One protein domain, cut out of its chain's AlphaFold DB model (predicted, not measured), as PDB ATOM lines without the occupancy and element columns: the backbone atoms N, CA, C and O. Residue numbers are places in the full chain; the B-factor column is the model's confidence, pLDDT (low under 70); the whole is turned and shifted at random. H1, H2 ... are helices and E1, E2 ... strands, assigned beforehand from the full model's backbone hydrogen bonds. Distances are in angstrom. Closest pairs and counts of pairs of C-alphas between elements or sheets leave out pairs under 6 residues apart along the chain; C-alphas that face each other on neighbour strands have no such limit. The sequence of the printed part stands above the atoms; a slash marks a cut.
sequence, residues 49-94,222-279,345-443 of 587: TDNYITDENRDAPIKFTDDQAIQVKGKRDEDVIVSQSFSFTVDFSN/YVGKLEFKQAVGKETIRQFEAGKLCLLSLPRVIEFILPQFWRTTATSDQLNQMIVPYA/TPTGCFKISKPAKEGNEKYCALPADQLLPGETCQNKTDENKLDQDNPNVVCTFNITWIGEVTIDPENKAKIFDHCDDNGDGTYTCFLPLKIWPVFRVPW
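AT A GLANCE: This is residues 49 to 94, 222 to 279 and 345 to 443 of the 587 residues of an uncharacterized protein of Candidatus Curtissbacteria bacterium RIFCSPLOWO2_01_FULL_42_50 (UniProt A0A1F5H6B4). A long, narrow body of strands is built round a strongly twisted sheet of E1, E2, E5, E6 and E12, partly faced by a long two-strand ribbon, E4 and E9, with short E8 beside one end of E9. At one end of the body E12 continues E11, which lies in a small sheet with E3 and E10, while much of the other end is loops. The printed part has 203 residues, with twelve named strands and one named helix in the order E1 to E5, H1, E6 to E12. The class is mostly strand, though named elements hold 92 residues, under half. The whole is loose and elongated, with a radius of gyration of the C-alphas of 20.7 A and spans of 68 by 41 by 29 A.

IN THESE COORDINATES: The largest sheet has E1, residues 49 to 52, from C-alpha 49 at (37.131, -6.020, 57.231); E2, 62 to 64; E5, 223 to 232, 29.1 A long; E6, 248 to 257, 23.3 A; and E12, 433 to 442, 28.2 A, ending at C-alpha 442 at (33.482, -2.310, 60.035). E4 is residues 79 to 91, 38.7 A, and E9 is 394 to 406, 38.5 A; E8 is 376 to 378. E3 is 70 to 75, E10 419 to 421, E11 426 to 431. H1 is residues 234 to 241, 10.5 A, and E7 is 263 to 265.

HOW THE PARTS SIT: The largest sheet is branched, its neighbour pairs antiparallel. E1 and E2 lie on one side of E12, with N 51 to O 439 at 2.8 A and N 64 to O 433 at 2.8 A. E5 lies on the other side, with N 438 to O 227 at 2.7 A. E6, which bends by 82 degrees at residue 251, is beside E5, with N 250 to O 228 at 2.7 A. H1 only grazes this sheet; every O i to N i+4 pair in it is within hydrogen-bond range. The closest C-alphas of E6 and E9 are those of Arg 252 and Ile 399, 7.0 A apart. E9 is antiparallel to E4, with N 84 to O 401 at 2.9 A, and forms a hairpin with E8, with N 378 to O 394 at 2.8 A. E11 is antiparallel to E3, with N 72 to O 429 at 2.8 A, and forms a hairpin with E10, with N 420 to O 428 at 2.8 A. E11 runs on into E12 at 35 degrees. E7 pairs with no named strand.

THE WHOLE: The farthest C-alphas, those of Ala 279 and Asp 424, are 73.3 A apart. Residues 95 to 221 and 280 to 344 are not printed, with C-alpha gaps of 16.3 A and 26.9 A. The links E8 to E9 and E9 to E10 are long. Mean pLDDT of the printed part is 74.3; 62 residues are under 70, among them 259 to 279 and 345 to 361.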
ATOM      1  N   THR A  49      36.327  -4.802  57.092       58.94
ATOM      2  CA  THR A  49      37.131  -6.020  57.231       58.94
ATOM      3  C   THR A  49      36.398  -7.214  56.660       58.94
ATOM      4  O   THR A  49      35.197  -7.374  56.874       58.94
ATOM      5  N   ASP A  50      37.140  -8.069  55.970       62.28
ATOM      6  CA  ASP A  50      36.593  -9.225  55.278       62.28
ATOM      7  C   ASP A  50      36.550 -10.451  56.208       62.28
ATOM      8  O   ASP A  50      37.567 -10.862  56.771       62.28
ATOM      9  N   ASN A  51      35.369 -11.055  56.351       64.06
ATOM     10  CA  ASN A  51      35.132 -12.279  57.117       64.06
ATOM     11  C   ASN A  51      34.570 -13.338  56.165       64.06
ATOM     12  O   ASN A  51      33.425 -13.248  55.720       64.06
ATOM     13  N   TYR A  52      35.398 -14.317  55.819       63.19
ATOM     14  CA  TYR A  52      35.100 -15.324  54.806       63.19
ATOM     15  C   TYR A  52      34.262 -16.451  55.410       63.19
ATOM     16  O   TYR A  52      34.604 -17.000  56.461       63.19
ATOM     17  N   ILE A  53      33.175 -16.805  54.727       66.50
ATOM     18  CA  ILE A  53      32.326 -17.941  55.082       66.50
ATOM     19  C   ILE A  53      32.917 -19.197  54.451       66.50
ATOM     20  O   ILE A  53      33.225 -19.216  53.257       66.50
ATOM     21  N   THR A  54      33.057 -20.248  55.256       60.00
ATOM     22  CA  THR A  54      33.563 -21.549  54.814       60.00
ATOM     23  C   THR A  54      32.599 -22.677  55.153       60.00
ATOM     24  O   THR A  54      31.786 -22.551  56.068       60.00
ATOM     25  N   ASP A  55      32.727 -23.797  54.447       58.00
ATOM     26  CA  ASP A  55      32.115 -25.065  54.835       58.00
ATOM     27  C   ASP A  55      32.816 -25.689  56.065       58.00
ATOM     28  O   ASP A  55      33.755 -25.126  56.643       58.00
ATOM     29  N   GLU A  56      32.362 -26.876  56.477       53.56
ATOM     30  CA  GLU A  56      32.907 -27.619  57.625       53.56
ATOM     31  C   GLU A  56      34.398 -27.973  57.477       53.56
ATOM     32  O   GLU A  56      35.105 -28.124  58.475       53.56
ATOM     33  N   ASN A  57      34.899 -28.049  56.241       55.28
ATOM     34  CA  ASN A  57      36.293 -28.355  55.925       55.28
ATOM     35  C   ASN A  57      37.163 -27.099  55.801       55.28
ATOM     36  O   ASN A  57      38.331 -27.207  55.425       55.28
ATOM     37  N   ARG A  58      36.622 -25.920  56.142       57.22
ATOM     38  CA  ARG A  58      37.265 -24.608  55.954       57.22
ATOM     39  C   ARG A  58      37.485 -24.245  54.481       57.22
ATOM     40  O   ARG A  58      38.353 -23.428  54.176       57.22
ATOM     41  N   ASP A  59      36.691 -24.823  53.583       63.00
ATOM     42  CA  ASP A  59      36.732 -24.567  52.144       63.00
ATOM     43  C   ASP A  59      35.572 -23.653  51.695       63.00
ATOM     44  O   ASP A  59      34.681 -23.324  52.479       63.00
ATOM     45  N   ALA A  60      35.574 -23.207  50.439       70.19
ATOM     46  CA  ALA A  60      34.468 -22.466  49.841       70.19
ATOM     47  C   ALA A  60      33.156 -23.273  49.921       70.19
ATOM     48  O   ALA A  60      33.122 -24.418  49.460       70.19
ATOM     49  N   PRO A  61      32.053 -22.686  50.425       66.75
ATOM     50  CA  PRO A  61      30.758 -23.365  50.450       66.75
ATOM     51  C   PRO A  61      30.156 -23.529  49.045       66.75
ATOM     52  O   PRO A  61      29.323 -24.404  48.833       66.75
ATOM     53  N   ILE A  62      30.584 -22.708  48.078       82.00
ATOM     54  CA  ILE A  62      30.200 -22.810  46.668       82.00
ATOM     55  C   ILE A  62      31.441 -23.218  45.876       82.00
ATOM     56  O   ILE A  62      32.391 -22.440  45.744       82.00
ATOM     57  N   LYS A  63      31.437 -24.442  45.347       88.19
ATOM     58  CA  LYS A  63      32.565 -25.003  44.602       88.19
ATOM     59  C   LYS A  63      32.105 -25.880  43.447       88.19
ATOM     60  O   LYS A  63      31.200 -26.693  43.594       88.19
ATOM     61  N   PHE A  64      32.775 -25.702  42.320       88.69
ATOM     62  CA  PHE A  64      32.637 -26.469  41.093       88.69
ATOM     63  C   PHE A  64      34.030 -27.007  40.778       88.69
ATOM     64  O   PHE A  64      34.832 -26.325  40.142       88.69
ATOM     65  N   THR A  65      34.375 -28.172  41.322       82.88
ATOM     66  CA  THR A  65      35.702 -28.785  41.174       82.88
ATOM     67  C   THR A  65      35.574 -30.257  40.814       82.88
ATOM     68  O   THR A  65      34.535 -30.867  41.065       82.88
ATOM     69  N   ASP A  66      36.638 -30.814  40.233       78.75
ATOM     70  CA  ASP A  66      36.721 -32.217  39.818       78.75
ATOM     71  C   ASP A  66      35.503 -32.613  38.954       78.75
ATOM     72  O   ASP A  66      35.228 -31.946  37.956       78.75
ATOM     73  N   ASP A  67      34.727 -33.624  39.353       71.62
ATOM     74  CA  ASP A  67      33.552 -34.119  38.611       71.62
ATOM     75  C   ASP A  67      32.405 -33.092  38.482       71.62
ATOM     76  O   ASP A  67      31.473 -33.288  37.700       71.62
ATOM     77  N   GLN A  68      32.453 -31.995  39.247       81.38
ATOM     78  CA  GLN A  68      31.480 -30.895  39.214       81.38
ATOM     79  C   GLN A  68      32.046 -29.612  38.590       81.38
ATOM     80  O   GLN A  68      31.414 -28.558  38.682       81.38
ATOM     81  N   ALA A  69      33.234 -29.668  37.982       87.19
ATOM     82  CA  ALA A  69      33.812 -28.532  37.273       87.19
ATOM     83  C   ALA A  69      32.912 -28.069  36.114       87.19
ATOM     84  O   ALA A  69      32.212 -28.859  35.473       87.19
ATOM     85  N   ILE A  70      32.947 -26.767  35.826       91.88
ATOM     86  CA  ILE A  70      32.109 -26.171  34.784       91.88
ATOM     87  C   ILE A  70      32.632 -26.623  33.420       91.88
ATOM     88  O   ILE A  70      33.793 -26.391  33.088       91.88
ATOM     89  N   GLN A  71      31.778 -27.261  32.620       92.25
ATOM     90  CA  GLN A  71      32.141 -27.711  31.278       92.25
ATOM     91  C   GLN A  71      32.027 -26.562  30.282       92.25
ATOM     92  O   GLN A  71      30.948 -26.002  30.081       92.25
ATOM     93  N   VAL A  72      33.133 -26.254  29.615       92.88
ATOM     94  CA  VAL A  72      33.220 -25.229  28.578       92.88
ATOM     95  C   VAL A  72      33.544 -25.908  27.258       92.88
ATOM     96  O   VAL A  72      34.546 -26.611  27.152       92.88
ATOM     97  N   LYS A  73      32.685 -25.723  26.254       93.69
ATOM     98  CA  LYS A  73      32.846 -26.338  24.933       93.69
ATOM     99  C   LYS A  73      33.124 -25.280  23.882       93.69
ATOM    100  O   LYS A  73      32.402 -24.291  23.816       93.69
ATOM    101  N   GLY A  74      34.121 -25.529  23.044       93.75
ATOM    102  CA  GLY A  74      34.457 -24.667  21.915       93.75
ATOM    103  C   GLY A  74      35.623 -25.221  21.106       93.75
ATOM    104  O   GLY A  74      36.145 -26.304  21.387       93.75
ATOM    105  N   LYS A  75      36.018 -24.501  20.064       94.31
ATOM    106  CA  LYS A  75      37.205 -24.802  19.257       94.31
ATOM    107  C   LYS A  75      38.448 -24.230  19.924       94.31
ATOM    108  O   LYS A  75      38.359 -23.290  20.700       94.31
ATOM    109  N   ARG A  76      39.623 -24.773  19.596       91.56
ATOM    110  CA  ARG A  76      40.904 -24.201  20.045       91.56
ATOM    111  C   ARG A  76      40.968 -22.700  19.716       91.56
ATOM    112  O   ARG A  76      40.626 -22.310  18.600       91.56
ATOM    113  N   ASP A  77      41.439 -21.917  20.684       91.00
ATOM    114  CA  ASP A  77      41.594 -20.457  20.647       91.00
ATOM    115  C   ASP A  77      40.269 -19.671  20.517       91.00
ATOM    116  O   ASP A  77      40.285 -18.477  20.226       91.00
ATOM    117  N   GLU A  78      39.115 -20.317  20.725       93.75
ATOM    118  CA  GLU A  78      37.807 -19.652  20.762       93.75
ATOM    119  C   GLU A  78      37.540 -19.047  22.147       93.75
ATOM    120  O   GLU A  78      37.674 -19.732  23.162       93.75
ATOM    121  N   ASP A  79      37.116 -17.783  22.180       92.50
ATOM    122  CA  ASP A  79      36.630 -17.127  23.394       92.50
ATOM    123  C   ASP A  79      35.166 -17.499  23.642       92.50
ATOM    124  O   ASP A  79      34.287 -17.282  22.803       92.50
ATOM    125  N   VAL A  80      34.899 -18.068  24.815       93.00
ATOM    126  CA  VAL A  80      33.581 -18.552  25.217       93.00
ATOM    127  C   VAL A  80      33.139 -17.822  26.480       93.00
ATOM    128  O   VAL A  80      33.848 -17.789  27.486       93.00
ATOM    129  N   ILE A  81      31.927 -17.267  26.443       92.88
ATOM    130  CA  ILE A  81      31.272 -16.700  27.622       92.88
ATOM    131  C   ILE A  81      30.523 -17.814  28.341       92.88
ATOM    132  O   ILE A  81      29.637 -18.461  27.779       92.88
ATOM    133  N   VAL A  82      30.859 -18.006  29.608       91.25
ATOM    134  CA  VAL A  82      30.281 -19.028  30.471       91.25
ATOM    135  C   VAL A  82      29.511 -18.342  31.584       91.25
ATOM    136  O   VAL A  82      29.990 -17.385  32.189       91.25
ATOM    137  N   SER A  83      28.308 -18.839  31.858       91.12
ATOM    138  CA  SER A  83      27.452 -18.343  32.929       91.12
ATOM    139  C   SER A  83      27.096 -19.491  33.861       91.12
ATOM    140  O   SER A  83      26.532 -20.490  33.417       91.12
ATOM    141  N   GLN A  84      27.383 -19.330  35.151       91.31
ATOM    142  CA  GLN A  84      27.039 -20.297  36.189       91.31
ATOM    143  C   GLN A  84      26.255 -19.599  37.295       91.31
ATOM    144  O   GLN A  84      26.763 -18.693  37.955       91.31
ATOM    145  N   SER A  85      25.019 -20.039  37.516       89.81
ATOM    146  CA  SER A  85      24.177 -19.533  38.601       89.81
ATOM    147  C   SER A  85      24.194 -20.482  39.795       89.81
ATOM    148  O   SER A  85      24.304 -21.701  39.637       89.81
ATOM    149  N   PHE A  86      24.082 -19.911  40.987       86.94
ATOM    150  CA  PHE A  86      23.981 -20.626  42.253       86.94
ATOM    151  C   PHE A  86      23.145 -19.811  43.241       86.94
ATOM    152  O   PHE A  86      23.005 -18.594  43.106       86.94
ATOM    153  N   SER A  87      22.599 -20.492  44.243       84.31
ATOM    154  CA  SER A  87      21.823 -19.858  45.304       84.31
ATOM    155  C   SER A  87      22.589 -19.900  46.618       84.31
ATOM    156  O   SER A  87      23.250 -20.893  46.927       84.31
ATOM    157  N   PHE A  88      22.495 -18.828  47.397       81.62
ATOM    158  CA  PHE A  88      23.098 -18.738  48.722       81.62
ATOM    159  C   PHE A  88      22.069 -18.237  49.732       81.62
ATOM    160  O   PHE A  88      21.482 -17.170  49.548       81.62
ATOM    161  N   THR A  89      21.849 -19.011  50.794       79.38
ATOM    162  CA  THR A  89      20.881 -18.687  51.846       79.38
ATOM    163  C   THR A  89      21.592 -18.138  53.074       79.38
ATOM    164  O   THR A  89      22.556 -18.729  53.558       79.38
ATOM    165  N   VAL A  90      21.083 -17.027  53.599       77.50
ATOM    166  CA  VAL A  90      21.565 -16.377  54.821       77.50
ATOM    167  C   VAL A  90      20.403 -16.201  55.783       77.50
ATOM    168  O   VAL A  90      19.342 -15.716  55.401       77.50
ATOM    169  N   ASP A  91      20.627 -16.575  57.039       75.62
ATOM    170  CA  ASP A  91      19.739 -16.242  58.149       75.62
ATOM    171  C   ASP A  91      20.319 -15.033  58.895       75.62
ATOM    172  O   ASP A  91      21.338 -15.147  59.585       75.62
ATOM    173  N   PHE A  92      19.685 -13.869  58.735       75.56
ATOM    174  CA  PHE A  92      20.130 -12.627  59.364       75.56
ATOM    175  C   PHE A  92      19.974 -12.651  60.893       75.56
ATOM    176  O   PHE A  92      20.710 -11.939  61.578       75.56
ATOM    177  N   SER A  93      19.126 -13.522  61.464       68.31
ATOM    178  CA  SER A  93      19.042 -13.674  62.927       68.31
ATOM    179  C   SER A  93      20.319 -14.290  63.507       68.31
ATOM    180  O   SER A  93      20.723 -13.981  64.628       68.31
ATOM    181  N   ASN A  94      21.015 -15.125  62.728       65.94
ATOM    182  CA  ASN A  94      22.271 -15.746  63.145       65.94
ATOM    183  C   ASN A  94      23.454 -14.776  63.117       65.94
ATOM    184  O   ASN A  94      24.507 -15.088  63.676       65.94
ATOM    185  N   TYR A 222      25.545  -0.286  62.151       74.44
ATOM    186  CA  TYR A 222      26.419  -0.083  61.001       74.44
ATOM    187  C   TYR A 222      25.972  -0.942  59.830       74.44
ATOM    188  O   TYR A 222      25.472  -2.056  60.012       74.44
ATOM    189  N   VAL A 223      26.206  -0.433  58.625       79.75
ATOM    190  CA  VAL A 223      25.976  -1.185  57.395       79.75
ATOM    191  C   VAL A 223      27.132  -2.166  57.182       79.75
ATOM    192  O   VAL A 223      28.294  -1.776  57.048       79.75
ATOM    193  N   GLY A 224      26.807  -3.455  57.170       76.62
ATOM    194  CA  GLY A 224      27.659  -4.530  56.675       76.62
ATOM    195  C   GLY A 224      27.331  -4.861  55.219       76.62
ATOM    196  O   GLY A 224      26.241  -4.575  54.728       76.62
ATOM    197  N   LYS A 225      28.279  -5.486  54.518       83.06
ATOM    198  CA  LYS A 225      28.093  -5.929  53.128       83.06
ATOM    199  C   LYS A 225      28.370  -7.416  53.003       83.06
ATOM    200  O   LYS A 225      29.367  -7.904  53.523       83.06
ATOM    201  N   LEU A 226      27.501  -8.147  52.324       80.38
ATOM    202  CA  LEU A 226      27.759  -9.508  51.883       80.38
ATOM    203  C   LEU A 226      28.176  -9.448  50.415       80.38
ATOM    204  O   LEU A 226      27.406  -9.033  49.550       80.38
ATOM    205  N   GLU A 227      29.414  -9.850  50.162       83.88
ATOM    206  CA  GLU A 227      30.001  -9.951  48.829       83.88
ATOM    207  C   GLU A 227      30.353 -11.403  48.509       83.88
ATOM    208  O   GLU A 227      30.500 -12.235  49.402       83.88
ATOM    209  N   PHE A 228      30.541 -11.708  47.228       82.12
ATOM    210  CA  PHE A 228      30.950 -13.034  46.773       82.12
ATOM    211  C   PHE A 228      32.285 -12.921  46.062       82.12
ATOM    212  O   PHE A 228      32.375 -12.280  45.022       82.12
ATOM    213  N   LYS A 229      33.329 -13.527  46.617       83.56
ATOM    214  CA  LYS A 229      34.677 -13.478  46.059       83.56
ATOM    215  C   LYS A 229      35.020 -14.771  45.346       83.56
ATOM    216  O   LYS A 229      34.800 -15.851  45.884       83.56
ATOM    217  N   GLN A 230      35.572 -14.655  44.145       86.25
ATOM    218  CA  GLN A 230      35.777 -15.783  43.239       86.25
ATOM    219  C   GLN A 230      37.253 -16.117  43.016       86.25
ATOM    220  O   GLN A 230      38.087 -15.220  42.885       86.25
ATOM    221  N   ALA A 231      37.553 -17.410  42.892       87.75
ATOM    222  CA  ALA A 231      38.816 -17.922  42.374       87.75
ATOM    223  C   ALA A 231      38.545 -18.902  41.225       87.75
ATOM    224  O   ALA A 231      37.836 -19.896  41.402       87.75
ATOM    225  N   VAL A 232      39.134 -18.620  40.064       88.44
ATOM    226  CA  VAL A 232      39.009 -19.424  38.842       88.44
ATOM    227  C   VAL A 232      40.352 -20.092  38.555       88.44
ATOM    228  O   VAL A 232      41.380 -19.411  38.515       88.44
ATOM    229  N   GLY A 233      40.352 -21.409  38.353       86.88
ATOM    230  CA  GLY A 233      41.571 -22.180  38.102       86.88
ATOM    231  C   GLY A 233      42.263 -22.690  39.369       86.88
ATOM    232  O   GLY A 233      42.299 -22.019  40.406       86.88
ATOM    233  N   LYS A 234      42.868 -23.887  39.281       84.00
ATOM    234  CA  LYS A 234      43.528 -24.552  40.424       84.00
ATOM    235  C   LYS A 234      44.672 -23.724  41.013       84.00
ATOM    236  O   LYS A 234      44.840 -23.704  42.230       84.00
ATOM    237  N   GLU A 235      45.441 -23.013  40.185       83.88
ATOM    238  CA  GLU A 235      46.559 -22.202  40.687       83.88
ATOM    239  C   GLU A 235      46.081 -20.955  41.444       83.88
ATOM    240  O   GLU A 235      46.609 -20.668  42.516       83.88
ATOM    241  N   THR A 236      45.055 -20.255  40.952       82.62
ATOM    242  CA  THR A 236      44.451 -19.100  41.642       82.62
ATOM    243  C   THR A 236      43.879 -19.509  42.997       82.62
ATOM    244  O   THR A 236      44.143 -18.850  44.003       82.62
ATOM    245  N   ILE A 237      43.149 -20.632  43.033       82.56
ATOM    246  CA  ILE A 237      42.611 -21.224  44.265       82.56
ATOM    247  C   ILE A 237      43.749 -21.502  45.254       82.56
ATOM    248  O   ILE A 237      43.718 -21.021  46.384       82.56
ATOM    249  N   ARG A 238      44.809 -22.185  44.803       82.12
ATOM    250  CA  ARG A 238      45.974 -22.514  45.635       82.12
ATOM    251  C   ARG A 238      46.690 -21.271  46.169       82.12
ATOM    252  O   ARG A 238      47.150 -21.266  47.308       82.12
ATOM    253  N   GLN A 239      46.827 -20.222  45.358       77.69
ATOM    254  CA  GLN A 239      47.469 -18.972  45.779       77.69
ATOM    255  C   GLN A 239      46.634 -18.215  46.811       77.69
ATOM    256  O   GLN A 239      47.205 -17.671  47.759       77.69
ATOM    257  N   PHE A 240      45.310 -18.209  46.658       72.50
ATOM    258  CA  PHE A 240      44.402 -17.632  47.643       72.50
ATOM    259  C   PHE A 240      44.434 -18.398  48.969       72.50
ATOM    260  O   PHE A 240      44.648 -17.787  50.012       72.50
ATOM    261  N   GLU A 241      44.321 -19.728  48.931       71.81
ATOM    262  CA  GLU A 241      44.397 -20.591  50.122       71.81
ATOM    263  C   GLU A 241      45.754 -20.463  50.842       71.81
ATOM    264  O   GLU A 241      45.833 -20.561  52.065       71.81
ATOM    265  N   ALA A 242      46.829 -20.167  50.101       68.19
ATOM    266  CA  ALA A 242      48.150 -19.866  50.652       68.19
ATOM    267  C   ALA A 242      48.321 -18.409  51.143       68.19
ATOM    268  O   ALA A 242      49.427 -18.035  51.541       68.19
ATOM    269  N   GLY A 243      47.279 -17.573  51.072       61.09
ATOM    270  CA  GLY A 243      47.295 -16.169  51.495       61.09
ATOM    271  C   GLY A 243      48.104 -15.229  50.592       61.09
ATOM    272  O   GLY A 243      48.449 -14.130  51.016       61.09
ATOM    273  N   LYS A 244      48.440 -15.647  49.365       70.38
ATOM    274  CA  LYS A 244      49.317 -14.906  48.434       70.38
ATOM    275  C   LYS A 244      48.569 -14.016  47.447       70.38
ATOM    276  O   LYS A 244      49.194 -13.221  46.752       70.38
ATOM    277  N   LEU A 245      47.257 -14.181  47.361       63.78
ATOM    278  CA  LEU A 245      46.389 -13.484  46.426       63.78
ATOM    279  C   LEU A 245      45.138 -13.040  47.179       63.78
ATOM    280  O   LEU A 245      44.605 -13.818  47.962       63.78
ATOM    281  N   CYS A 246      44.651 -11.826  46.930       67.75
ATOM    282  CA  CYS A 246      43.304 -11.445  47.345       67.75
ATOM    283  C   CYS A 246      42.363 -11.539  46.128       67.75
ATOM    284  O   CYS A 246      42.730 -11.162  45.015       67.75
ATOM    285  N   LEU A 247      41.161 -12.072  46.341       70.75
ATOM    286  CA  LEU A 247      40.210 -12.389  45.273       70.75
ATOM    287  C   LEU A 247      39.389 -11.184  44.820       70.75
ATOM    288  O   LEU A 247      39.125 -10.263  45.596       70.75
ATOM    289  N   LEU A 248      38.922 -11.257  43.574       74.19
ATOM    290  CA  LEU A 248      37.969 -10.312  43.004       74.19
ATOM    291  C   LEU A 248      36.552 -10.613  43.504       74.19
ATOM    292  O   LEU A 248      36.145 -11.777  43.558       74.19
ATOM    293  N   SER A 249      35.805  -9.560  43.829       81.00
ATOM    294  CA  SER A 249      34.383  -9.647  44.167       81.00
ATOM    295  C   SER A 249      33.526  -9.709  42.899       81.00
ATOM    296  O   SER A 249      33.820  -9.057  41.896       81.00
ATOM    297  N   LEU A 250      32.454 -10.491  42.949       83.38
ATOM    298  CA  LEU A 250      31.378 -10.459  41.970       83.38
ATOM    299  C   LEU A 250      30.565  -9.164  42.124       83.38
ATOM    300  O   LEU A 250      30.545  -8.586  43.211       83.38
ATOM    301  N   PRO A 251      29.854  -8.716  41.071       83.88
ATOM    302  CA  PRO A 251      29.115  -7.451  41.105       83.88
ATOM    303  C   PRO A 251      27.986  -7.398  42.141       83.88
ATOM    304  O   PRO A 251      27.574  -6.313  42.544       83.88
ATOM    305  N   ARG A 252      27.448  -8.554  42.550       85.69
ATOM    306  CA  ARG A 252      26.348  -8.614  43.513       85.69
ATOM    307  C   ARG A 252      26.867  -8.336  44.921       85.69
ATOM    308  O   ARG A 252      27.568  -9.160  45.506       85.69
ATOM    309  N   VAL A 253      26.451  -7.193  45.453       87.56
ATOM    310  CA  VAL A 253      26.643  -6.773  46.842       87.56
ATOM    311  C   VAL A 253      25.274  -6.721  47.509       87.56
ATOM    312  O   VAL A 253      24.308  -6.267  46.891       87.56
ATOM    313  N   ILE A 254      25.180  -7.231  48.733       84.44
ATOM    314  CA  ILE A 254      23.966  -7.186  49.555       84.44
ATOM    315  C   ILE A 254      24.301  -6.400  50.813       84.44
ATOM    316  O   ILE A 254      25.214  -6.777  51.550       84.44
ATOM    317  N   GLU A 255      23.579  -5.316  51.060       89.94
ATOM    318  CA  GLU A 255      23.785  -4.488  52.244       89.94
ATOM    319  C   GLU A 255      22.834  -4.928  53.350       89.94
ATOM    320  O   GLU A 255      21.643  -5.145  53.127       89.94
ATOM    321  N   PHE A 256      23.372  -5.114  54.550       82.75
ATOM    322  CA  PHE A 256      22.608  -5.534  55.714       82.75
ATOM    323  C   PHE A 256      23.024  -4.723  56.929       82.75
ATOM    324  O   PHE A 256      24.129  -4.190  57.003       82.75
ATOM    325  N   ILE A 257      22.137  -4.653  57.909       82.50
ATOM    326  CA  ILE A 257      22.406  -3.922  59.137       82.50
ATOM    327  C   ILE A 257      22.985  -4.896  60.145       82.50
ATOM    328  O   ILE A 257      22.410  -5.950  60.426       82.50
ATOM    329  N   LEU A 258      24.164  -4.562  60.657       72.00
ATOM    330  CA  LEU A 258      24.801  -5.356  61.692       72.00
ATOM    331  C   LEU A 258      23.927  -5.354  62.951       72.00
ATOM    332  O   LEU A 258      23.324  -4.326  63.269       72.00
ATOM    333  N   PRO A 259      23.860  -6.480  63.685       65.31
ATOM    334  CA  PRO A 259      23.214  -6.497  64.993       65.31
ATOM    335  C   PRO A 259      23.888  -5.478  65.918       65.31
ATOM    336  O   PRO A 259      24.980  -4.990  65.618       65.31
ATOM    337  N   GLN A 260      23.254  -5.162  67.047       61.78
ATOM    338  CA  GLN A 260      23.827  -4.267  68.054       61.78
ATOM    339  C   GLN A 260      25.143  -4.859  68.593       61.78
ATOM    340  O   GLN A 260      25.167  -5.650  69.531       61.78
ATOM    341  N   PHE A 261      26.250  -4.526  67.933       50.62
ATOM    342  CA  PHE A 261      27.522  -5.224  68.085       50.62
ATOM    343  C   PHE A 261      28.376  -4.527  69.152       50.62
ATOM    344  O   PHE A 261      28.836  -5.169  70.101       50.62
ATOM    345  N   TRP A 262      28.555  -3.204  69.045       52.78
ATOM    346  CA  TRP A 262      29.470  -2.438  69.893       52.78
ATOM    347  C   TRP A 262      28.881  -1.113  70.351       52.78
ATOM    348  O   TRP A 262      28.187  -0.422  69.607       52.78
ATOM    349  N   ARG A 263      29.240  -0.727  71.575       51.38
ATOM    350  CA  ARG A 263      29.069   0.645  72.033       51.38
ATOM    351  C   ARG A 263      30.292   1.459  71.635       51.38
ATOM    352  O   ARG A 263      31.412   1.125  72.027       51.38
ATOM    353  N   THR A 264      30.073   2.517  70.871       48.47
ATOM    354  CA  THR A 264      31.104   3.489  70.515       48.47
ATOM    355  C   THR A 264      31.360   4.365  71.732       48.47
ATOM    356  O   THR A 264      30.452   5.025  72.244       48.47
ATOM    357  N   THR A 265      32.593   4.346  72.240       47.22
ATOM    358  CA  THR A 265      32.998   5.267  73.303       47.22
ATOM    359  C   THR A 265      33.039   6.677  72.729       47.22
ATOM    360  O   THR A 265      33.608   6.909  71.661       47.22
ATOM    361  N   ALA A 266      32.461   7.641  73.445       42.84
ATOM    362  CA  ALA A 266      32.247   8.993  72.929       42.84
ATOM    363  C   ALA A 266      33.541   9.802  72.646       42.84
ATOM    364  O   ALA A 266      33.463  10.976  72.317       42.84
ATOM    365  N   THR A 267      34.743   9.228  72.804       32.66
ATOM    366  CA  THR A 267      36.031   9.949  72.717       32.66
ATOM    367  C   THR A 267      36.814   9.780  71.426       32.66
ATOM    368  O   THR A 267      37.774  10.530  71.258       32.66
ATOM    369  N   SER A 268      36.495   8.828  70.545       32.69
ATOM    370  CA  SER A 268      37.479   8.448  69.520       32.69
ATOM    371  C   SER A 268      37.107   8.687  68.062       32.69
ATOM    372  O   SER A 268      38.023   8.594  67.249       32.69
ATOM    373  N   ASP A 269      35.850   8.982  67.692       33.94
ATOM    374  CA  ASP A 269      35.386   9.020  66.279       33.94
ATOM    375  C   ASP A 269      35.900   7.827  65.430       33.94
ATOM    376  O   ASP A 269      35.937   7.841  64.197       33.94
ATOM    377  N   GLN A 270      36.337   6.766  66.107       33.34
ATOM    378  CA  GLN A 270      36.873   5.542  65.564       33.34
ATOM    379  C   GLN A 270      35.867   4.471  65.928       33.34
ATOM    380  O   GLN A 270      35.547   4.260  67.097       33.34
ATOM    381  N   LEU A 271      35.377   3.797  64.892       32.53
ATOM    382  CA  LEU A 271      34.686   2.527  65.018       32.53
ATOM    383  C   LEU A 271      35.439   1.640  66.009       32.53
ATOM    384  O   LEU A 271      36.607   1.326  65.785       32.53
ATOM    385  N   ASN A 272      34.735   1.224  67.060       37.75
ATOM    386  CA  ASN A 272      35.141   0.159  67.967       37.75
ATOM    387  C   ASN A 272      36.399   0.464  68.793       37.75
ATOM    388  O   ASN A 272      37.520   0.191  68.381       37.75
ATOM    389  N   GLN A 273      36.211   0.923  70.032       36.09
ATOM    390  CA  GLN A 273      37.231   0.794  71.075       36.09
ATOM    391  C   GLN A 273      36.643   0.032  72.262       36.09
ATOM    392  O   GLN A 273      36.034   0.615  73.156       36.09
ATOM    393  N   MET A 274      36.833  -1.288  72.284       32.38
ATOM    394  CA  MET A 274      36.563  -2.085  73.481       32.38
ATOM    395  C   MET A 274      37.834  -2.142  74.332       32.38
ATOM    396  O   MET A 274      38.763  -2.879  74.016       32.38
ATOM    397  N   ILE A 275      37.871  -1.367  75.415       34.00
ATOM    398  CA  ILE A 275      38.952  -1.413  76.404       34.00
ATOM    399  C   ILE A 275      38.725  -2.621  77.317       34.00
ATOM    400  O   ILE A 275      38.020  -2.490  78.304       34.00
ATOM    401  N   VAL A 276      39.291  -3.797  77.026       29.36
ATOM    402  CA  VAL A 276      39.159  -4.979  77.910       29.36
ATOM    403  C   VAL A 276      40.308  -5.023  78.930       29.36
ATOM    404  O   VAL A 276      41.456  -5.226  78.529       29.36
ATOM    405  N   PRO A 277      40.043  -4.881  80.245       28.81
ATOM    406  CA  PRO A 277      41.026  -5.154  81.283       28.81
ATOM    407  C   PRO A 277      41.324  -6.652  81.326       28.81
ATOM    408  O   PRO A 277      40.420  -7.484  81.292       28.81
ATOM    409  N   TYR A 278      42.597  -6.998  81.482       29.34
ATOM    410  CA  TYR A 278      43.071  -8.383  81.530       29.34
ATOM    411  C   TYR A 278      42.391  -9.227  82.635       29.34
ATOM    412  O   TYR A 278      42.184 -10.422  82.466       29.34
ATOM    413  N   ALA A 279      41.932  -8.588  83.718       26.23
ATOM    414  CA  ALA A 279      41.202  -9.214  84.827       26.23
ATOM    415  C   ALA A 279      39.825  -9.824  84.457       26.23
ATOM    416  O   ALA A 279      39.166 -10.409  85.314       26.23
ATOM    417  N   THR A 345      49.104 -18.398  62.317       30.69
ATOM    418  CA  THR A 345      49.123 -18.638  60.879       30.69
ATOM    419  C   THR A 345      49.299 -17.311  60.138       30.69
ATOM    420  O   THR A 345      48.708 -16.311  60.530       30.69
ATOM    421  N   PRO A 346      50.125 -17.267  59.083       30.34
ATOM    422  CA  PRO A 346      50.520 -16.019  58.444       30.34
ATOM    423  C   PRO A 346      49.298 -15.182  58.060       30.34
ATOM    424  O   PRO A 346      48.268 -15.728  57.667       30.34
ATOM    425  N   THR A 347      49.460 -13.864  58.164       35.47
ATOM    426  CA  THR A 347      48.657 -12.787  57.572       35.47
ATOM    427  C   THR A 347      48.277 -13.082  56.114       35.47
ATOM    428  O   THR A 347      48.850 -12.535  55.176       35.47
ATOM    429  N   GLY A 348      47.315 -13.972  55.902       36.03
ATOM    430  CA  GLY A 348      46.592 -14.122  54.648       36.03
ATOM    431  C   GLY A 348      45.404 -13.167  54.644       36.03
ATOM    432  O   GLY A 348      44.918 -12.782  55.708       36.03
ATOM    433  N   CYS A 349      44.883 -12.813  53.467       37.88
ATOM    434  CA  CYS A 349      43.642 -12.036  53.318       37.88
ATOM    435  C   CYS A 349      42.392 -12.771  53.884       37.88
ATOM    436  O   CYS A 349      41.285 -12.485  53.450       37.88
ATOM    437  N   PHE A 350      42.541 -13.762  54.771       38.53
ATOM    438  CA  PHE A 350      41.573 -14.814  55.058       38.53
ATOM    439  C   PHE A 350      41.343 -14.961  56.566       38.53
ATOM    440  O   PHE A 350      42.210 -15.429  57.303       38.53
ATOM    441  N   LYS A 351      40.146 -14.579  57.019       44.66
ATOM    442  CA  LYS A 351      39.638 -14.842  58.369       44.66
ATOM    443  C   LYS A 351      38.377 -15.694  58.243       44.66
ATOM    444  O   LYS A 351      37.407 -15.246  57.634       44.66
ATOM    445  N   ILE A 352      38.406 -16.905  58.795       39.81
ATOM    446  CA  ILE A 352      37.284 -17.853  58.757       39.81
ATOM    447  C   ILE A 352      36.236 -17.444  59.797       39.81
ATOM    448  O   ILE A 352      36.575 -17.278  60.974       39.81
ATOM    449  N   SER A 353      34.967 -17.324  59.399       37.69
ATOM    450  CA  SER A 353      33.874 -17.210  60.370       37.69
ATOM    451  C   SER A 353      33.586 -18.575  61.014       37.69
ATOM    452  O   SER A 353      33.546 -19.610  60.348       37.69
ATOM    453  N   LYS A 354      33.431 -18.609  62.341       40.31
ATOM    454  CA  LYS A 354      33.047 -19.837  63.055       40.31
ATOM    455  C   LYS A 354      31.534 -20.050  62.908       40.31
ATOM    456  O   LYS A 354      30.806 -19.062  62.966       40.31
ATOM    457  N   PRO A 355      31.037 -21.294  62.783       36.91
ATOM    458  CA  PRO A 355      29.603 -21.559  62.866       36.91
ATOM    459  C   PRO A 355      29.067 -21.066  64.213       36.91
ATOM    460  O   PRO A 355      29.712 -21.250  65.250       36.91
ATOM    461  N   ALA A 356      27.899 -20.426  64.198       41.50
ATOM    462  CA  ALA A 356      27.379 -19.716  65.358       41.50
ATOM    463  C   ALA A 356      25.895 -20.040  65.593       41.50
ATOM    464  O   ALA A 356      25.143 -20.270  64.650       41.50
ATOM    465  N   LYS A 357      25.502 -20.126  66.869       44.78
ATOM    466  CA  LYS A 357      24.122 -20.383  67.321       44.78
ATOM    467  C   LYS A 357      23.411 -19.063  67.547       44.78
ATOM    468  O   LYS A 357      24.046 -18.230  68.172       44.78
ATOM    469  N   GLU A 358      22.142 -18.927  67.164       47.22
ATOM    470  CA  GLU A 358      21.292 -17.748  67.432       47.22
ATOM    471  C   GLU A 358      21.704 -16.975  68.698       47.22
ATOM    472  O   GLU A 358      21.785 -17.540  69.794       47.22
ATOM    473  N   GLY A 359      22.054 -15.699  68.507       51.97
ATOM    474  CA  GLY A 359      22.381 -14.798  69.605       51.97
ATOM    475  C   GLY A 359      21.118 -14.306  70.313       51.97
ATOM    476  O   GLY A 359      20.004 -14.624  69.909       51.97
ATOM    477  N   ASN A 360      21.306 -13.512  71.368       62.62
ATOM    478  CA  ASN A 360      20.209 -12.877  72.109       62.62
ATOM    479  C   ASN A 360      20.185 -11.347  71.924       62.62
ATOM    480  O   ASN A 360      19.552 -10.640  72.707       62.62
ATOM    481  N   GLU A 361      20.933 -10.823  70.952       67.62
ATOM    482  CA  GLU A 361      21.116  -9.382  70.764       67.62
ATOM    483  C   GLU A 361      20.112  -8.808  69.772       67.62
ATOM    484  O   GLU A 361      19.655  -9.474  68.849       67.62
ATOM    485  N   LYS A 362      19.772  -7.528  69.911       77.19
ATOM    486  CA  LYS A 362      18.828  -6.917  68.974       77.19
ATOM    487  C   LYS A 362      19.419  -6.815  67.560       77.19
ATOM    488  O   LYS A 362      20.582  -6.445  67.382       77.19
ATOM    489  N   TYR A 363      18.612  -7.133  66.547       77.81
ATOM    490  CA  TYR A 363      19.004  -7.119  65.131       77.81
ATOM    491  C   TYR A 363      17.893  -6.575  64.235       77.81
ATOM    492  O   TYR A 363      16.738  -6.485  64.648       77.81
ATOM    493  N   CYS A 364      18.253  -6.247  62.998       85.25
ATOM    494  CA  CYS A 364      17.330  -5.838  61.946       85.25
ATOM    495  C   CYS A 364      17.247  -6.922  60.866       85.25
ATOM    496  O   CYS A 364      18.250  -7.581  60.568       85.25
ATOM    497  N   ALA A 365      16.074  -7.094  60.263       88.06
ATOM    498  CA  ALA A 365      15.938  -7.866  59.035       88.06
ATOM    499  C   ALA A 365      16.625  -7.149  57.853       88.06
ATOM    500  O   ALA A 365      17.001  -5.976  57.931       88.06
ATOM    501  N   LEU A 366      16.820  -7.868  56.745       88.38
ATOM    502  CA  LEU A 366      17.408  -7.293  55.536       88.38
ATOM    503  C   LEU A 366      16.509  -6.159  54.996       88.38
ATOM    504  O   LEU A 366      15.292  -6.357  54.883       88.38
ATOM    505  N   PRO A 367      17.072  -5.002  54.605       87.44
ATOM    506  CA  PRO A 367      16.302  -3.935  53.973       87.44
ATOM    507  C   PRO A 367      15.527  -4.422  52.735       87.44
ATOM    508  O   PRO A 367      16.018  -5.217  51.932       87.44
ATOM    509  N   ALA A 368      14.268  -3.994  52.606       79.50
ATOM    510  CA  ALA A 368      13.329  -4.552  51.626       79.50
ATOM    511  C   ALA A 368      13.650  -4.214  50.162       79.50
ATOM    512  O   ALA A 368      13.207  -4.914  49.253       79.50
ATOM    513  N   ASP A 369      14.435  -3.168  49.935       83.19
ATOM    514  CA  ASP A 369      14.905  -2.707  48.631       83.19
ATOM    515  C   ASP A 369      16.042  -3.566  48.048       83.19
ATOM    516  O   ASP A 369      16.413  -3.395  46.888       83.19
ATOM    517  N   GLN A 370      16.573  -4.520  48.820       84.50
ATOM    518  CA  GLN A 370      17.742  -5.307  48.428       84.50
ATOM    519  C   GLN A 370      17.421  -6.537  47.567       84.50
ATOM    520  O   GLN A 370      18.359  -7.157  47.067       84.50
ATOM    521  N   LEU A 371      16.150  -6.924  47.388       86.19
ATOM    522  CA  LEU A 371      15.779  -8.161  46.680       86.19
ATOM    523  C   LEU A 371      15.661  -7.979  45.164       86.19
ATOM    524  O   LEU A 371      14.901  -7.147  44.668       86.19
ATOM    525  N   LEU A 372      16.370  -8.828  44.418       87.69
ATOM    526  CA  LEU A 372      16.276  -8.933  42.963       87.69
ATOM    527  C   LEU A 372      15.212  -9.965  42.535       87.69
ATOM    528  O   LEU A 372      14.851 -10.856  43.309       87.69
ATOM    529  N   PRO A 373      14.707  -9.900  41.284       84.31
ATOM    530  CA  PRO A 373      13.751 -10.879  40.773       84.31
ATOM    531  C   PRO A 373      14.244 -12.328  40.921       84.31
ATOM    532  O   PRO A 373      15.323 -12.683  40.454       84.31
ATOM    533  N   GLY A 374      13.421 -13.176  41.544       82.50
ATOM    534  CA  GLY A 374      13.727 -14.590  41.786       82.50
ATOM    535  C   GLY A 374      14.434 -14.882  43.114       82.50
ATOM    536  O   GLY A 374      14.542 -16.052  43.480       82.50
ATOM    537  N   GLU A 375      14.877 -13.860  43.851       90.44
ATOM    538  CA  GLU A 375      15.319 -14.001  45.242       90.44
ATOM    539  C   GLU A 375      14.099 -14.118  46.167       90.44
ATOM    540  O   GLU A 375      13.016 -13.605  45.870       90.44
ATOM    541  N   THR A 376      14.248 -14.832  47.281       91.12
ATOM    542  CA  THR A 376      13.141 -15.063  48.222       91.12
ATOM    543  C   THR A 376      13.595 -14.824  49.647       91.12
ATOM    544  O   THR A 376      14.714 -15.186  50.003       91.12
ATOM    545  N   CYS A 377      12.718 -14.263  50.475       89.88
ATOM    546  CA  CYS A 377      12.922 -14.212  51.915       89.88
ATOM    547  C   CYS A 377      11.727 -14.790  52.661       89.88
ATOM    548  O   CYS A 377      10.589 -14.748  52.187       89.88
ATOM    549  N   GLN A 378      12.002 -15.330  53.840       88.69
ATOM    550  CA  GLN A 378      11.009 -15.854  54.759       88.69
ATOM    551  C   GLN A 378      11.115 -15.127  56.093       88.69
ATOM    552  O   GLN A 378      12.215 -14.876  56.600       88.69
ATOM    553  N   ASN A 379       9.949 -14.823  56.661       87.88
ATOM    554  CA  ASN A 379       9.877 -14.229  57.982       87.88
ATOM    555  C   ASN A 379      10.191 -15.278  59.047       87.88
ATOM    556  O   ASN A 379       9.824 -16.448  58.926       87.88
ATOM    557  N   LYS A 380      10.805 -14.812  60.125       82.62
ATOM    558  CA  LYS A 380      11.053 -15.576  61.339       82.62
ATOM    559  C   LYS A 380      10.593 -14.713  62.503       82.62
ATOM    560  O   LYS A 380      11.058 -13.586  62.659       82.62
ATOM    561  N   THR A 381       9.629 -15.211  63.269       79.88
ATOM    562  CA  THR A 381       9.147 -14.505  64.459       79.88
ATOM    563  C   THR A 381      10.195 -14.639  65.554       79.88
ATOM    564  O   THR A 381      10.492 -15.750  65.984       79.88
ATOM    565  N   ASP A 382      10.745 -13.510  65.986       78.12
ATOM    566  CA  ASP A 382      11.856 -13.444  66.929       78.12
ATOM    567  C   ASP A 382      11.698 -12.200  67.818       78.12
ATOM    568  O   ASP A 382      11.465 -11.090  67.332       78.12
ATOM    569  N   GLU A 383      11.814 -12.385  69.132       81.94
ATOM    570  CA  GLU A 383      11.720 -11.311  70.128       81.94
ATOM    571  C   GLU A 383      12.878 -10.303  70.044       81.94
ATOM    572  O   GLU A 383      12.783  -9.178  70.550       81.94
ATOM    573  N   ASN A 384      13.981 -10.684  69.399       76.12
ATOM    574  CA  ASN A 384      15.172  -9.857  69.237       76.12
ATOM    575  C   ASN A 384      15.192  -9.043  67.942       76.12
ATOM    576  O   ASN A 384      16.049  -8.176  67.776       76.12
ATOM    577  N   LYS A 385      14.212  -9.242  67.062       85.94
ATOM    578  CA  LYS A 385      14.049  -8.460  65.836       85.94
ATOM    579  C   LYS A 385      13.502  -7.062  66.150       85.94
ATOM    580  O   LYS A 385      12.490  -6.923  66.834       85.94
ATOM    581  N   LEU A 386      14.164  -6.013  65.671       84.12
ATOM    582  CA  LEU A 386      13.770  -4.622  65.925       84.12
ATOM    583  C   LEU A 386      12.645  -4.159  64.992       84.12
ATOM    584  O   LEU A 386      11.719  -3.479  65.427       84.12
ATOM    585  N   ASP A 387      12.687  -4.566  63.729       86.12
ATOM    586  CA  ASP A 387      11.730  -4.233  62.676       86.12
ATOM    587  C   ASP A 387      10.721  -5.371  62.472       86.12
ATOM    588  O   ASP A 387      10.716  -6.075  61.462       86.12
ATOM    589  N   GLN A 388       9.850  -5.572  63.465       85.50
ATOM    590  CA  GLN A 388       8.928  -6.718  63.535       85.50
ATOM    591  C   GLN A 388       8.123  -6.956  62.241       85.50
ATOM    592  O   GLN A 388       7.952  -8.111  61.840       85.50
ATOM    593  N   ASP A 389       7.739  -5.888  61.540       86.62
ATOM    594  CA  ASP A 389       6.941  -5.940  60.311       86.62
ATOM    595  C   ASP A 389       7.728  -6.348  59.048       86.62
ATOM    596  O   ASP A 389       7.120  -6.757  58.058       86.62
ATOM    597  N   ASN A 390       9.066  -6.281  59.048       88.56
ATOM    598  CA  ASN A 390       9.889  -6.586  57.872       88.56
ATOM    599  C   ASN A 390      10.127  -8.102  57.724       88.56
ATOM    600  O   ASN A 390      10.866  -8.675  58.520       88.56
ATOM    601  N   PRO A 391       9.579  -8.806  56.721       89.06
ATOM    602  CA  PRO A 391       9.657 -10.266  56.657       89.06
ATOM    603  C   PRO A 391      11.031 -10.821  56.242       89.06
ATOM    604  O   PRO A 391      11.184 -12.038  56.169       89.06
ATOM    605  N   ASN A 392      12.032  -9.989  55.950       89.81
ATOM    606  CA  ASN A 392      13.259 -10.430  55.289       89.81
ATOM    607  C   ASN A 392      14.333 -10.964  56.254       89.81
ATOM    608  O   ASN A 392      15.429 -10.412  56.349       89.81
ATOM    609  N   VAL A 393      14.023 -12.034  56.992       82.75
ATOM    610  CA  VAL A 393      14.948 -12.599  57.995       82.75
ATOM    611  C   VAL A 393      15.827 -13.703  57.414       82.75
ATOM    612  O   VAL A 393      17.046 -13.657  57.555       82.75
ATOM    613  N   VAL A 394      15.229 -14.686  56.737       83.75
ATOM    614  CA  VAL A 394      15.971 -15.763  56.066       83.75
ATOM    615  C   VAL A 394      15.850 -15.564  54.570       83.75
ATOM    616  O   VAL A 394      14.780 -15.790  54.008       83.75
ATOM    617  N   CYS A 395      16.928 -15.135  53.923       81.00
ATOM    618  CA  CYS A 395      16.922 -14.756  52.515       81.00
ATOM    619  C   CYS A 395      17.801 -15.680  51.678       81.00
ATOM    620  O   CYS A 395      18.914 -16.023  52.068       81.00
ATOM    621  N   THR A 396      17.296 -16.069  50.512       87.00
ATOM    622  CA  THR A 396      18.015 -16.839  49.498       87.00
ATOM    623  C   THR A 396      18.267 -15.956  48.288       87.00
ATOM    624  O   THR A 396      17.328 -15.537  47.607       87.00
ATOM    625  N   PHE A 397      19.545 -15.699  48.033       85.31
ATOM    626  CA  PHE A 397      20.036 -14.863  46.945       85.31
ATOM    627  C   PHE A 397      20.454 -15.723  45.762       85.31
ATOM    628  O   PHE A 397      21.050 -16.785  45.953       85.31
ATOM    629  N   ASN A 398      20.187 -15.243  44.549       90.44
ATOM    630  CA  ASN A 398      20.608 -15.901  43.319       90.44
ATOM    631  C   ASN A 398      21.767 -15.116  42.723       90.44
ATOM    632  O   ASN A 398      21.619 -13.964  42.320       90.44
ATOM    633  N   ILE A 399      22.926 -15.755  42.666       88.69
ATOM    634  CA  ILE A 399      24.158 -15.138  42.204       88.69
ATOM    635  C   ILE A 399      24.547 -15.796  40.889       88.69
ATOM    636  O   ILE A 399      24.565 -17.022  40.770       88.69
ATOM    637  N   THR A 400      24.873 -14.970  39.900       90.12
ATOM    638  CA  THR A 400      25.345 -15.435  38.600       90.12
ATOM    639  C   THR A 400      26.792 -15.022  38.421       90.12
ATOM    640  O   THR A 400      27.129 -13.838  38.419       90.12
ATOM    641  N   TRP A 401      27.649 -16.023  38.273       91.88
ATOM    642  CA  TRP A 401      29.007 -15.860  37.797       91.88
ATOM    643  C   TRP A 401      29.003 -15.811  36.269       91.88
ATOM    644  O   TRP A 401      28.383 -16.663  35.636       91.88
ATOM    645  N   ILE A 402      29.701 -14.833  35.691       90.62
ATOM    646  CA  ILE A 402      29.939 -14.737  34.249       90.62
ATOM    647  C   ILE A 402      31.447 -14.636  34.050       90.62
ATOM    648  O   ILE A 402      32.079 -13.735  34.604       90.62
ATOM    649  N   GLY A 403      32.010 -15.555  33.273       87.94
ATOM    650  CA  GLY A 403      33.422 -15.559  32.914       87.94
ATOM    651  C   GLY A 403      33.609 -15.687  31.413       87.94
ATOM    652  O   GLY A 403      32.931 -16.477  30.761       87.94
ATOM    653  N   GLU A 404      34.543 -14.916  30.874       90.00
ATOM    654  CA  GLU A 404      35.046 -15.073  29.512       90.00
ATOM    655  C   GLU A 404      36.329 -15.903  29.577       90.00
ATOM    656  O   GLU A 404      37.254 -15.566  30.323       90.00
ATOM    657  N   VAL A 405      36.357 -17.025  28.860       90.25
ATOM    658  CA  VAL A 405      37.496 -17.946  28.850       90.25
ATOM    659  C   VAL A 405      37.842 -18.354  27.425       90.25
ATOM    660  O   VAL A 405      36.967 -18.710  26.642       90.25
ATOM    661  N   THR A 406      39.130 -18.353  27.105       92.56
ATOM    662  CA  THR A 406      39.642 -18.859  25.828       92.56
ATOM    663  C   THR A 406      39.875 -20.364  25.929       92.56
ATOM    664  O   THR A 406      40.532 -20.825  26.866       92.56
ATOM    665  N   ILE A 407      39.372 -21.145  24.972       91.38
ATOM    666  CA  ILE A 407      39.603 -22.595  24.905       91.38
ATOM    667  C   ILE A 407      41.071 -22.871  24.566       91.38
ATOM    668  O   ILE A 407      41.502 -22.763  23.417       91.38
ATOM    669  N   ASP A 408      41.829 -23.292  25.574       88.44
ATOM    670  CA  ASP A 408      43.236 -23.670  25.454       88.44
ATOM    671  C   ASP A 408      43.442 -25.116  25.941       88.44
ATOM    672  O   ASP A 408      43.632 -25.340  27.140       88.44
ATOM    673  N   PRO A 409      43.446 -26.110  25.030       86.00
ATOM    674  CA  PRO A 409      43.692 -27.511  25.378       86.00
ATOM    675  C   PRO A 409      45.086 -27.766  25.966       86.00
ATOM    676  O   PRO A 409      45.292 -28.770  26.643       86.00
ATOM    677  N   GLU A 410      46.055 -26.876  25.715       83.94
ATOM    678  CA  GLU A 410      47.395 -26.957  26.314       83.94
ATOM    679  C   GLU A 410      47.425 -26.345  27.725       83.94
ATOM    680  O   GLU A 410      48.418 -26.496  28.439       83.94
ATOM    681  N   ASN A 411      46.335 -25.680  28.130       79.94
ATOM    682  CA  ASN A 411      46.108 -25.079  29.439       79.94
ATOM    683  C   ASN A 411      47.308 -24.250  29.937       79.94
ATOM    684  O   ASN A 411      47.704 -24.314  31.106       79.94
ATOM    685  N   LYS A 412      47.906 -23.444  29.052       76.12
ATOM    686  CA  LYS A 412      49.079 -22.606  29.358       76.12
ATOM    687  C   LYS A 412      48.777 -21.599  30.458       76.12
ATOM    688  O   LYS A 412      49.635 -21.329  31.297       76.12
ATOM    689  N   ALA A 413      47.550 -21.080  30.469       73.06
ATOM    690  CA  ALA A 413      47.053 -20.168  31.495       73.06
ATOM    691  C   ALA A 413      46.737 -20.865  32.836       73.06
ATOM    692  O   ALA A 413      46.520 -20.179  33.832       73.06
ATOM    693  N   LYS A 414      46.743 -22.208  32.888       80.31
ATOM    694  CA  LYS A 414      46.433 -23.029  34.077       80.31
ATOM    695  C   LYS A 414      45.068 -22.718  34.704       80.31
ATOM    696  O   LYS A 414      44.897 -22.820  35.922       80.31
ATOM    697  N   ILE A 415      44.113 -22.319  33.867       84.62
ATOM    698  CA  ILE A 415      42.750 -21.988  34.286       84.62
ATOM    699  C   ILE A 415      41.846 -23.215  34.256       84.62
ATOM    700  O   ILE A 415      40.990 -23.337  35.123       84.62
ATOM    701  N   PHE A 416      42.064 -24.148  33.327       87.44
ATOM    702  CA  PHE A 416      41.322 -25.403  33.265       87.44
ATOM    703  C   PHE A 416      41.976 -26.458  34.155       87.44
ATOM    704  O   PHE A 416      43.148 -26.353  34.521       87.44
ATOM    705  N   ASP A 417      41.222 -27.485  34.515       84.62
ATOM    706  CA  ASP A 417      41.785 -28.687  35.115       84.62
ATOM    707  C   ASP A 417      42.353 -29.605  34.026       84.62
ATOM    708  O   ASP A 417      43.545 -29.907  33.995       84.62
ATOM    709  N   HIS A 418      41.499 -29.956  33.067       87.50
ATOM    710  CA  HIS A 418      41.847 -30.681  31.852       87.50
ATOM    711  C   HIS A 418      40.889 -30.300  30.716       87.50
ATOM    712  O   HIS A 418      39.862 -29.654  30.947       87.50
ATOM    713  N   CYS A 419      41.242 -30.693  29.493       90.62
ATOM    714  CA  CYS A 419      40.395 -30.569  28.315       90.62
ATOM    715  C   CYS A 419      40.380 -31.893  27.553       90.62
ATOM    716  O   CYS A 419      41.443 -32.424  27.228       90.62
ATOM    717  N   ASP A 420      39.186 -32.374  27.229       92.12
ATOM    718  CA  ASP A 420      38.975 -33.570  26.420       92.12
ATOM    719  C   ASP A 420      38.738 -33.184  24.958       92.12
ATOM    720  O   ASP A 420      37.967 -32.269  24.665       92.12
ATOM    721  N   ASP A 421      39.397 -33.883  24.035       92.50
ATOM    722  CA  ASP A 421      39.139 -33.759  22.598       92.50
ATOM    723  C   ASP A 421      37.886 -34.568  22.236       92.50
ATOM    724  O   ASP A 421      37.829 -35.780  22.463       92.50
ATOM    725  N   ASN A 422      36.881 -33.905  21.662       93.19
ATOM    726  CA  ASN A 422      35.635 -34.554  21.256       93.19
ATOM    727  C   ASN A 422      35.774 -35.318  19.919       93.19
ATOM    728  O   ASN A 422      34.837 -35.999  19.497       93.19
ATOM    729  N   GLY A 423      36.922 -35.220  19.235       88.19
ATOM    730  CA  GLY A 423      37.214 -35.897  17.968       88.19
ATOM    731  C   GLY A 423      36.648 -35.202  16.723       88.19
ATOM    732  O   GLY A 423      36.833 -35.692  15.609       88.19
ATOM    733  N   ASP A 424      35.978 -34.060  16.891       91.00
ATOM    734  CA  ASP A 424      35.381 -33.234  15.831       91.00
ATOM    735  C   ASP A 424      36.057 -31.852  15.688       91.00
ATOM    736  O   ASP A 424      35.562 -30.970  14.983       91.00
ATOM    737  N   GLY A 425      37.209 -31.666  16.344       86.31
ATOM    738  CA  GLY A 425      37.924 -30.390  16.411       86.31
ATOM    739  C   GLY A 425      37.384 -29.428  17.474       86.31
ATOM    740  O   GLY A 425      37.835 -28.280  17.532       86.31
ATOM    741  N   THR A 426      36.436 -29.871  18.305       94.50
ATOM    742  CA  THR A 426      36.013 -29.171  19.521       94.50
ATOM    743  C   THR A 426      36.583 -29.843  20.764       94.50
ATOM    744  O   THR A 426      36.835 -31.048  20.793       94.50
ATOM    745  N   TYR A 427      36.763 -29.044  21.808       93.62
ATOM    746  CA  TYR A 427      37.263 -29.485  23.100       93.62
ATOM    747  C   TYR A 427      36.208 -29.241  24.172       93.62
ATOM    748  O   TYR A 427      35.490 -28.238  24.129       93.62
ATOM    749  N   THR A 428      36.127 -30.149  25.141       93.56
ATOM    750  CA  THR A 428      35.385 -29.954  26.389       93.56
ATOM    751  C   THR A 428      36.394 -29.700  27.502       93.56
ATOM    752  O   THR A 428      37.072 -30.620  27.949       93.56
ATOM    753  N   CYS A 429      36.519 -28.451  27.935       92.44
ATOM    754  CA  CYS A 429      37.418 -28.041  29.006       92.44
ATOM    755  C   CYS A 429      36.678 -27.934  30.341       92.44
ATOM    756  O   CYS A 429      35.569 -27.406  30.408       92.44
ATOM    757  N   PHE A 430      37.309 -28.404  31.414       92.00
ATOM    758  CA  PHE A 430      36.737 -28.418  32.758       92.00
ATOM    759  C   PHE A 430      37.319 -27.269  33.572       92.00
ATOM    760  O   PHE A 430      38.510 -27.252  33.883       92.00
ATOM    761  N   LEU A 431      36.484 -26.285  33.894       92.06
ATOM    762  CA  LEU A 431      36.866 -25.058  34.579       92.06
ATOM    763  C   LEU A 431      36.530 -25.149  36.078       92.06
ATOM    764  O   LEU A 431      35.351 -25.114  36.442       92.06
ATOM    765  N   PRO A 432      37.537 -25.249  36.962       92.25
ATOM    766  CA  PRO A 432      37.316 -25.213  38.394       92.25
ATOM    767  C   PRO A 432      37.031 -23.787  38.881       92.25
ATOM    768  O   PRO A 432      37.766 -22.845  38.564       92.25
ATOM    769  N   LEU A 433      35.993 -23.647  39.703       90.25
ATOM    770  CA  LEU A 433      35.543 -22.383  40.287       90.25
ATOM    771  C   LEU A 433      35.235 -22.577  41.775       90.25
ATOM    772  O   LEU A 433      34.449 -23.451  42.142       90.25
ATOM    773  N   LYS A 434      35.812 -21.733  42.632       88.19
ATOM    774  CA  LYS A 434      35.421 -21.611  44.044       88.19
ATOM    775  C   LYS A 434      34.947 -20.195  44.331       88.19
ATOM    776  O   LYS A 434      35.556 -19.226  43.869       88.19
ATOM    777  N   ILE A 435      33.868 -20.079  45.100       83.69
ATOM    778  CA  ILE A 435      33.277 -18.803  45.493       83.69
ATOM    779  C   ILE A 435      33.093 -18.781  47.008       83.69
ATOM    780  O   ILE A 435      32.398 -19.617  47.585       83.69
ATOM    781  N   TRP A 436      33.692 -17.778  47.642       77.50
ATOM    782  CA  TRP A 436      33.525 -17.494  49.058       77.50
ATOM    783  C   TRP A 436      32.541 -16.344  49.234       77.50
ATOM    784  O   TRP A 436      32.822 -15.231  48.783       77.50
ATOM    785  N   PRO A 437      31.416 -16.562  49.921       77.06
ATOM    786  CA  PRO A 437      30.669 -15.472  50.516       77.06
ATOM    787  C   PRO A 437      31.532 -14.793  51.593       77.06
ATOM    788  O   PRO A 437      32.218 -15.462  52.371       77.06
ATOM    789  N   VAL A 438      31.516 -13.466  51.635       69.81
ATOM    790  CA  VAL A 438      32.345 -12.650  52.524       69.81
ATOM    791  C   VAL A 438      31.481 -11.591  53.184       69.81
ATOM    792  O   VAL A 438      30.939 -10.716  52.510       69.81
ATOM    793  N   PHE A 439      31.404 -11.633  54.511       69.06
ATOM    794  CA  PHE A 439      30.865 -10.530  55.296       69.06
ATOM    795  C   PHE A 439      31.937  -9.458  55.467       69.06
ATOM    796  O   PHE A 439      32.943  -9.657  56.153       69.06
ATOM    797  N   ARG A 440      31.709  -8.303  54.853       68.12
ATOM    798  CA  ARG A 440      32.505  -7.094  55.015       68.12
ATOM    799  C   ARG A 440      31.852  -6.227  56.072       68.12
ATOM    800  O   ARG A 440      30.785  -5.661  55.850       68.12
ATOM    801  N   VAL A 441      32.477  -6.156  57.236       64.19
ATOM    802  CA  VAL A 441      31.940  -5.450  58.409       64.19
ATOM    803  C   VAL A 441      32.967  -4.436  58.903       64.19
ATOM    804  O   VAL A 441      34.160  -4.665  58.696       64.19
ATOM    805  N   PRO A 442      32.562  -3.324  59.534       56.12
ATOM    806  CA  PRO A 442      33.482  -2.310  60.035       56.12
ATOM    807  C   PRO A 442      34.652  -2.884  60.842       56.12
ATOM    808  O   PRO A 442      34.498  -3.878  61.548       56.12
ATOM    809  N   TRP A 443      35.832  -2.271  60.713       46.84
ATOM    810  CA  TRP A 443      37.070  -2.744  61.328       46.84
ATOM    811  C   TRP A 443      36.970  -2.833  62.851       46.84
ATOM    812  O   TRP A 443      36.450  -1.942  63.524       46.84
TER     813      TRP A 443